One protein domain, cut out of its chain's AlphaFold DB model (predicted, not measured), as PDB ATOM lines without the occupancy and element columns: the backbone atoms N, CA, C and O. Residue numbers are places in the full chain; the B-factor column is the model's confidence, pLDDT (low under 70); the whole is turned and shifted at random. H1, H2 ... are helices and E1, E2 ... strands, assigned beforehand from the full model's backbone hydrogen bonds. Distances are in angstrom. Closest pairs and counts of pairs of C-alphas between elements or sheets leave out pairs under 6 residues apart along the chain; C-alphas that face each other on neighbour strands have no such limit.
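What this domain is: This is residues 123 to 174 of the 174 residues of an uncharacterized protein of Klebsiella michiganensis (UniProt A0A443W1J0). A small two-stranded hairpin, E1 and E2, packs with its strand E1 on the later part of helix H2, while helix H1 stands nearly at right angles to H2; the hairpin and the two helices make a compact triangle of parts. The stretch from residue 133 to 141 loops from the hairpin to H1, and a tight turn leads from H1 to H2. The printed part has 52 residues, with two named strands followed by two named helices in the order E1, E2, H1, H2; the two strands are antiparallel, and the class is mostly helix. The whole is compact, with a radius of gyration of the C-alphas of 10.0 A, and its C-alphas span 27 by 21 by 15 A.

How they stand to each other: Strand E1, residues 125 to 127, and strand E2, residues 130 to 132, form a hairpin with an angle of 151 degrees between their directions. The C-alphas of Lys 126 and Glu 131 face each other at 4.5 A. N 127 and O 130 are within hydrogen-bond range at 2.9 A, and N 125 and O 132 at 3.1 A. Helix H1, residues 142 to 154, has 1 pair of C-alphas within 8 A with E1, that of Trp 127 and Tyr 147 at 7.1 A. Between H1 and E2 the closest C-alphas are those of Phe 132 and Ser 144, 7.4 A apart. Helix H2, residues 160 to 172, has 11 pairs of C-alphas within 8 A with E1, the closest being those of Ala 125 and Gln 168 at 4.6 A. H1 and H2 only just touch, with 3 pairs of C-alphas within 8 A, made by residues 148 to 151 of H1 and 160 to 163 of H2 alone. Their closest C-alphas are those of Phe 148 and Phe 163, 6.6 A apart, and their lines are about perpendicular at 77 degrees. In H1 and H2 every O i to N i+4 pair is within hydrogen-bond range.

Where its parts are: E1 begins at C-alpha 125, at (158.760, 152.753, 146.933), and E2 ends at C-alpha 132; each strand has 3 residues. H1 begins at C-alpha 142, at (148.559, 147.722, 154.913), and measures 18.9 A from first to last C-alpha. H2 measures 18.7 A and ends at C-alpha 172, at (164.802, 155.262, 141.872).

The domain as a whole: The two C-alphas farthest apart are those of Asn 157 and Val 174, at 27.3 A. The printed part has no cut, and residue 174 is the chain's last. The links E1 to E2 and H1 to H2 are tight, E2 to H1 is short with 9 residues, and no link is long. The mean pLDDT of the printed part is 90.3, and residue 174 alone is under 70.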
ATOM      1  N   ILE A 123     157.743 158.835 151.147       93.19
ATOM      2  CA  ILE A 123     157.551 157.897 150.033       93.19
ATOM      3  C   ILE A 123     158.927 157.433 149.548       93.19
ATOM      4  O   ILE A 123     159.838 158.241 149.386       93.19
ATOM      5  N   ASN A 124     159.089 156.123 149.385       93.50
ATOM      6  CA  ASN A 124     160.381 155.510 149.073       93.50
ATOM      7  C   ASN A 124     160.260 154.242 148.208       93.50
ATOM      8  O   ASN A 124     161.236 153.503 148.067       93.50
ATOM      9  N   ALA A 125     159.065 153.954 147.692       94.31
ATOM     10  CA  ALA A 125     158.760 152.753 146.933       94.31
ATOM     11  C   ALA A 125     157.687 153.039 145.878       94.31
ATOM     12  O   ALA A 125     156.820 153.895 146.076       94.31
ATOM     13  N   LYS A 126     157.746 152.295 144.770       95.25
ATOM     14  CA  LYS A 126     156.808 152.396 143.652       95.25
ATOM     15  C   LYS A 126     156.433 151.017 143.117       95.25
ATOM     16  O   LYS A 126     157.309 150.198 142.830       95.25
ATOM     17  N   TRP A 127     155.141 150.767 142.950       93.62
ATOM     18  CA  TRP A 127     154.604 149.524 142.396       93.62
ATOM     19  C   TRP A 127     153.496 149.831 141.393       93.62
ATOM     20  O   TRP A 127     152.535 150.501 141.736       93.62
ATOM     21  N   ASP A 128     153.643 149.355 140.155       89.44
ATOM     22  CA  ASP A 128     152.638 149.503 139.084       89.44
ATOM     23  C   ASP A 128     152.144 150.951 138.854       89.44
ATOM     24  O   ASP A 128     150.992 151.198 138.519       89.44
ATOM     25  N   GLY A 129     153.028 151.932 139.063       88.12
ATOM     26  CA  GLY A 129     152.708 153.361 138.966       88.12
ATOM     27  C   GLY A 129     152.346 154.023 140.297       88.12
ATOM     28  O   GLY A 129     152.563 155.225 140.426       88.12
ATOM     29  N   ASP A 130     151.923 153.253 141.300       91.06
ATOM     30  CA  ASP A 130     151.555 153.762 142.618       91.06
ATOM     31  C   ASP A 130     152.774 153.966 143.517       91.06
ATOM     32  O   ASP A 130     153.592 153.066 143.725       91.06
ATOM     33  N   GLU A 131     152.862 155.151 144.113       92.25
ATOM     34  CA  GLU A 131     153.909 155.508 145.059       92.25
ATOM     35  C   GLU A 131     153.447 155.338 146.506       92.25
ATOM     36  O   GLU A 131     152.332 155.703 146.892       92.25
ATOM     37  N   PHE A 132     154.319 154.778 147.342       92.19
ATOM     38  CA  PHE A 132     154.000 154.521 148.738       92.19
ATOM     39  C   PHE A 132     155.238 154.540 149.635       92.19
ATOM     40  O   PHE A 132     156.390 154.525 149.198       92.19
ATOM     41  N   TYR A 133     154.984 154.587 150.942       91.62
ATOM     42  CA  TYR A 133     156.014 154.346 151.943       91.62
ATOM     43  C   TYR A 133     156.110 152.853 152.245       91.62
ATOM     44  O   TYR A 133     155.127 152.235 152.656       91.62
ATOM     45  N   LEU A 134     157.312 152.309 152.126       92.62
ATOM     46  CA  LEU A 134     157.693 150.962 152.504       92.62
ATOM     47  C   LEU A 134     158.550 150.992 153.776       92.62
ATOM     48  O   LEU A 134     159.583 151.664 153.853       92.62
ATOM     49  N   ASN A 135     158.153 150.190 154.764       89.00
ATOM     50  CA  ASN A 135     158.951 149.974 155.967       89.00
ATOM     51  C   ASN A 135     160.066 148.946 155.706       89.00
ATOM     52  O   ASN A 135     159.799 147.762 155.496       89.00
ATOM     53  N   LEU A 136     161.321 149.392 155.765       85.31
ATOM     54  CA  LEU A 136     162.484 148.547 155.472       85.31
ATOM     55  C   LEU A 136     162.925 147.681 156.655       85.31
ATOM     56  O   LEU A 136     163.434 146.585 156.450       85.31
ATOM     57  N   ARG A 137     162.725 148.147 157.894       83.06
ATOM     58  CA  ARG A 137     163.274 147.509 159.109       83.06
ATOM     59  C   ARG A 137     162.215 146.790 159.948       83.06
ATOM     60  O   ARG A 137     162.418 146.563 161.135       83.06
ATOM     61  N   GLY A 138     161.073 146.450 159.357       82.00
ATOM     62  CA  GLY A 138     160.006 145.762 160.072       82.00
ATOM     63  C   GLY A 138     158.867 145.315 159.170       82.00
ATOM     64  O   GLY A 138     159.036 145.169 157.958       82.00
ATOM     65  N   LYS A 139     157.702 145.110 159.794       84.00
ATOM     66  CA  LYS A 139     156.480 144.680 159.112       84.00
ATOM     67  C   LYS A 139     156.021 145.716 158.088       84.00
ATOM     68  O   LYS A 139     156.072 146.925 158.346       84.00
ATOM     69  N   MET A 140     155.532 145.209 156.960       84.81
ATOM     70  CA  MET A 140     154.852 145.993 155.938       84.81
ATOM     71  C   MET A 140     153.609 146.684 156.509       84.81
ATOM     72  O   MET A 140     152.905 146.123 157.350       84.81
ATOM     73  N   ASN A 141     153.344 147.910 156.056       84.75
ATOM     74  CA  ASN A 141     152.051 148.551 156.298       84.75
ATOM     75  C   ASN A 141     150.973 147.932 155.392       84.75
ATOM     76  O   ASN A 141     151.289 147.165 154.483       84.75
ATOM     77  N   SER A 142     149.709 148.278 155.641       84.25
ATOM     78  CA  SER A 142     148.559 147.722 154.913       84.25
ATOM     79  C   SER A 142     148.712 147.855 153.389       84.25
ATOM     80  O   SER A 142     148.545 146.881 152.656       84.25
ATOM     81  N   LYS A 143     149.150 149.028 152.915       87.25
ATOM     82  CA  LYS A 143     149.359 149.313 151.488       87.25
ATOM     83  C   LYS A 143     150.489 148.479 150.875       87.25
ATOM     84  O   LYS A 143     150.298 147.831 149.852       87.25
ATOM     85  N   SER A 144     151.637 148.414 151.547       90.19
ATOM     86  CA  SER A 144     152.777 147.585 151.128       90.19
ATOM     87  C   SER A 144     152.405 146.101 151.093       90.19
ATOM     88  O   SER A 144     152.808 145.395 150.178       90.19
ATOM     89  N   LEU A 145     151.610 145.633 152.063       91.38
ATOM     90  CA  LEU A 145     151.143 144.249 152.126       91.38
ATOM     91  C   LEU A 145     150.181 143.924 150.974       91.38
ATOM     92  O   LEU A 145     150.281 142.850 150.385       91.38
ATOM     93  N   LYS A 146     149.280 144.850 150.618       91.69
ATOM     94  CA  LYS A 146     148.411 144.715 149.440       91.69
ATOM     95  C   LYS A 146     149.245 144.493 148.173       91.69
ATOM     96  O   LYS A 146     149.023 143.509 147.471       91.69
ATOM     97  N   TYR A 147     150.242 145.342 147.933       94.31
ATOM     98  CA  TYR A 147     151.122 145.216 146.768       94.31
ATOM     99  C   TYR A 147     152.032 143.991 146.828       94.31
ATOM    100  O   TYR A 147     152.292 143.374 145.800       94.31
ATOM    101  N   PHE A 148     152.459 143.571 148.018       94.06
ATOM    102  CA  PHE A 148     153.194 142.319 148.169       94.06
ATOM    103  C   PHE A 148     152.338 141.106 147.785       94.06
ATOM    104  O   PHE A 148     152.808 140.227 147.067       94.06
ATOM    105  N   ASN A 149     151.059 141.081 148.167       93.88
ATOM    106  CA  ASN A 149     150.140 140.021 147.750       93.88
ATOM    107  C   ASN A 149     149.922 140.016 146.226       93.88
ATOM    108  O   ASN A 149     149.790 138.954 145.619       93.88
ATOM    109  N   GLU A 150     149.885 141.184 145.582       94.75
ATOM    110  CA  GLU A 150     149.847 141.286 144.116       94.75
ATOM    111  C   GLU A 150     151.151 140.803 143.473       94.75
ATOM    112  O   GLU A 150     151.121 140.076 142.479       94.75
ATOM    113  N   TYR A 151     152.293 141.156 144.062       94.19
ATOM    114  CA  TYR A 151     153.603 140.672 143.650       94.19
ATOM    115  C   TYR A 151     153.679 139.147 143.720       94.19
ATOM    116  O   TYR A 151     154.073 138.529 142.737       94.19
ATOM    117  N   GLN A 152     153.219 138.524 144.808       94.25
ATOM    118  CA  GLN A 152     153.215 137.064 144.950       94.25
ATOM    119  C   GLN A 152     152.338 136.358 143.906       94.25
ATOM    120  O   GLN A 152     152.639 135.234 143.512       94.25
ATOM    121  N   LYS A 153     151.287 137.012 143.391       94.12
ATOM    122  CA  LYS A 153     150.503 136.474 142.263       94.12
ATOM    123  C   LYS A 153     151.294 136.481 140.952       94.12
ATOM    124  O   LYS A 153     151.138 135.564 140.154       94.12
ATOM    125  N   LYS A 154     152.120 137.511 140.723       91.50
ATOM    126  CA  LYS A 154     152.987 137.633 139.533       91.50
ATOM    127  C   LYS A 154     154.259 136.773 139.663       91.50
ATOM    128  O   LYS A 154     154.751 136.259 138.663       91.50
ATOM    129  N   TYR A 155     154.755 136.581 140.887       92.12
ATOM    130  CA  TYR A 155     155.988 135.866 141.222       92.12
ATOM    131  C   TYR A 155     155.744 134.898 142.395       92.12
ATOM    132  O   TYR A 155     156.046 135.235 143.542       92.12
ATOM    133  N   PRO A 156     155.234 133.679 142.133       89.50
ATOM    134  CA  PRO A 156     154.829 132.736 143.184       89.50
ATOM    135  C   PRO A 156     155.947 132.331 144.156       89.50
ATOM    136  O   PRO A 156     155.676 132.019 145.310       89.50
ATOM    137  N   ASN A 157     157.202 132.366 143.698       91.06
ATOM    138  CA  ASN A 157     158.388 132.035 144.498       91.06
ATOM    139  C   ASN A 157     159.124 133.279 145.024       91.06
ATOM    140  O   ASN A 157     160.205 133.156 145.594       91.06
ATOM    141  N   GLY A 158     158.585 134.475 144.784       88.50
ATOM    142  CA  GLY A 158     159.215 135.724 145.179       88.50
ATOM    143  C   GLY A 158     159.156 135.932 146.691       88.50
ATOM    144  O   GLY A 158     158.112 135.750 147.322       88.50
ATOM    145  N   THR A 159     160.272 136.358 147.275       92.38
ATOM    146  CA  THR A 159     160.354 136.657 148.705       92.38
ATOM    147  C   THR A 159     159.927 138.093 149.011       92.38
ATOM    148  O   THR A 159     159.874 138.964 148.139       92.38
ATOM    149  N   GLU A 160     159.652 138.369 150.289       90.75
ATOM    150  CA  GLU A 160     159.450 139.739 150.777       90.75
ATOM    151  C   GLU A 160     160.663 140.635 150.479       90.75
ATOM    152  O   GLU A 160     160.496 141.815 150.169       90.75
ATOM    153  N   GLN A 161     161.878 140.089 150.550       91.69
ATOM    154  CA  GLN A 161     163.092 140.844 150.264       91.69
ATOM    155  C   GLN A 161     163.180 141.224 148.783       91.69
ATOM    156  O   GLN A 161     163.470 142.383 148.481       91.69
ATOM    157  N   ASP A 162     162.843 140.298 147.883       93.00
ATOM    158  CA  ASP A 162     162.803 140.566 146.441       93.00
ATOM    159  C   ASP A 162     161.791 141.668 146.120       93.00
ATOM    160  O   ASP A 162     162.103 142.621 145.408       93.00
ATOM    161  N   PHE A 163     160.595 141.592 146.714       94.38
ATOM    162  CA  PHE A 163     159.582 142.629 146.558       94.38
ATOM    163  C   PHE A 163     160.088 143.993 147.027       94.38
ATOM    164  O   PHE A 163     159.991 144.967 146.279       94.38
ATOM    165  N   LYS A 164     160.652 144.064 148.243       93.62
ATOM    166  CA  LYS A 164     161.205 145.303 148.811       93.62
ATOM    167  C   LYS A 164     162.259 145.909 147.886       93.62
ATOM    168  O   LYS A 164     162.238 147.115 147.664       93.62
ATOM    169  N   GLN A 165     163.130 145.083 147.314       93.12
ATOM    170  CA  GLN A 165     164.159 145.538 146.387       93.12
ATOM    171  C   GLN A 165     163.557 146.068 145.078       93.12
ATOM    172  O   GLN A 165     163.862 147.189 144.678       93.12
ATOM    173  N   ILE A 166     162.630 145.326 144.466       93.31
ATOM    174  CA  ILE A 166     161.981 145.713 143.206       93.31
ATOM    175  C   ILE A 166     161.266 147.061 143.334       93.31
ATOM    176  O   ILE A 166     161.446 147.937 142.488       93.31
ATOM    177  N   VAL A 167     160.470 147.261 144.386       93.94
ATOM    178  CA  VAL A 167     159.701 148.508 144.534       93.94
ATOM    179  C   VAL A 167     160.581 149.713 144.859       93.94
ATOM    180  O   VAL A 167     160.254 150.830 144.457       93.94
ATOM    181  N   GLN A 168     161.705 149.509 145.549       94.12
ATOM    182  CA  GLN A 168     162.689 150.567 145.778       94.12
ATOM    183  C   GLN A 168     163.447 150.923 144.500       94.12
ATOM    184  O   GLN A 168     163.661 152.102 144.222       94.12
ATOM    185  N   ASP A 169     163.840 149.925 143.709       92.75
ATOM    186  CA  ASP A 169     164.539 150.155 142.446       92.75
ATOM    187  C   ASP A 169     163.626 150.849 141.433       92.75
ATOM    188  O   ASP A 169     164.054 151.786 140.762       92.75
ATOM    189  N   ASN A 170     162.347 150.471 141.375       92.12
ATOM    190  CA  ASN A 170     161.349 151.150 140.547       92.12
ATOM    191  C   ASN A 170     161.142 152.616 140.948       92.12
ATOM    192  O   ASN A 170     160.904 153.450 140.079       92.12
ATOM    193  N   TYR A 171     161.243 152.939 142.239       92.56
ATOM    194  CA  TYR A 171     161.149 154.320 142.721       92.56
ATOM    195  C   TYR A 171     162.371 155.166 142.337       92.56
ATOM    196  O   TYR A 171     162.237 156.354 142.079       92.56
ATOM    197  N   LYS A 172     163.565 154.563 142.267       90.56
ATOM    198  CA  LYS A 172     164.802 155.262 141.872       90.56
ATOM    199  C   LYS A 172     164.939 155.476 140.367       90.56
ATOM    200  O   LYS A 172     165.701 156.342 139.959       90.56
ATOM    201  N   LYS A 173     164.267 154.665 139.547       82.88
ATOM    202  CA  LYS A 173     164.336 154.697 138.073       82.88
ATOM    203  C   LYS A 173     163.500 155.829 137.443       82.88
ATOM    204  O   LYS A 173     163.014 155.662 136.328       82.88
ATOM    205  N   VAL A 174     163.308 156.934 138.161       56.06
ATOM    206  CA  VAL A 174     162.598 158.131 137.678       56.06
ATOM    207  C   VAL A 174     163.567 159.045 136.947       56.06
ATOM    208  O   VAL A 174     164.662 159.288 137.499       56.06
TER     209      VAL A 174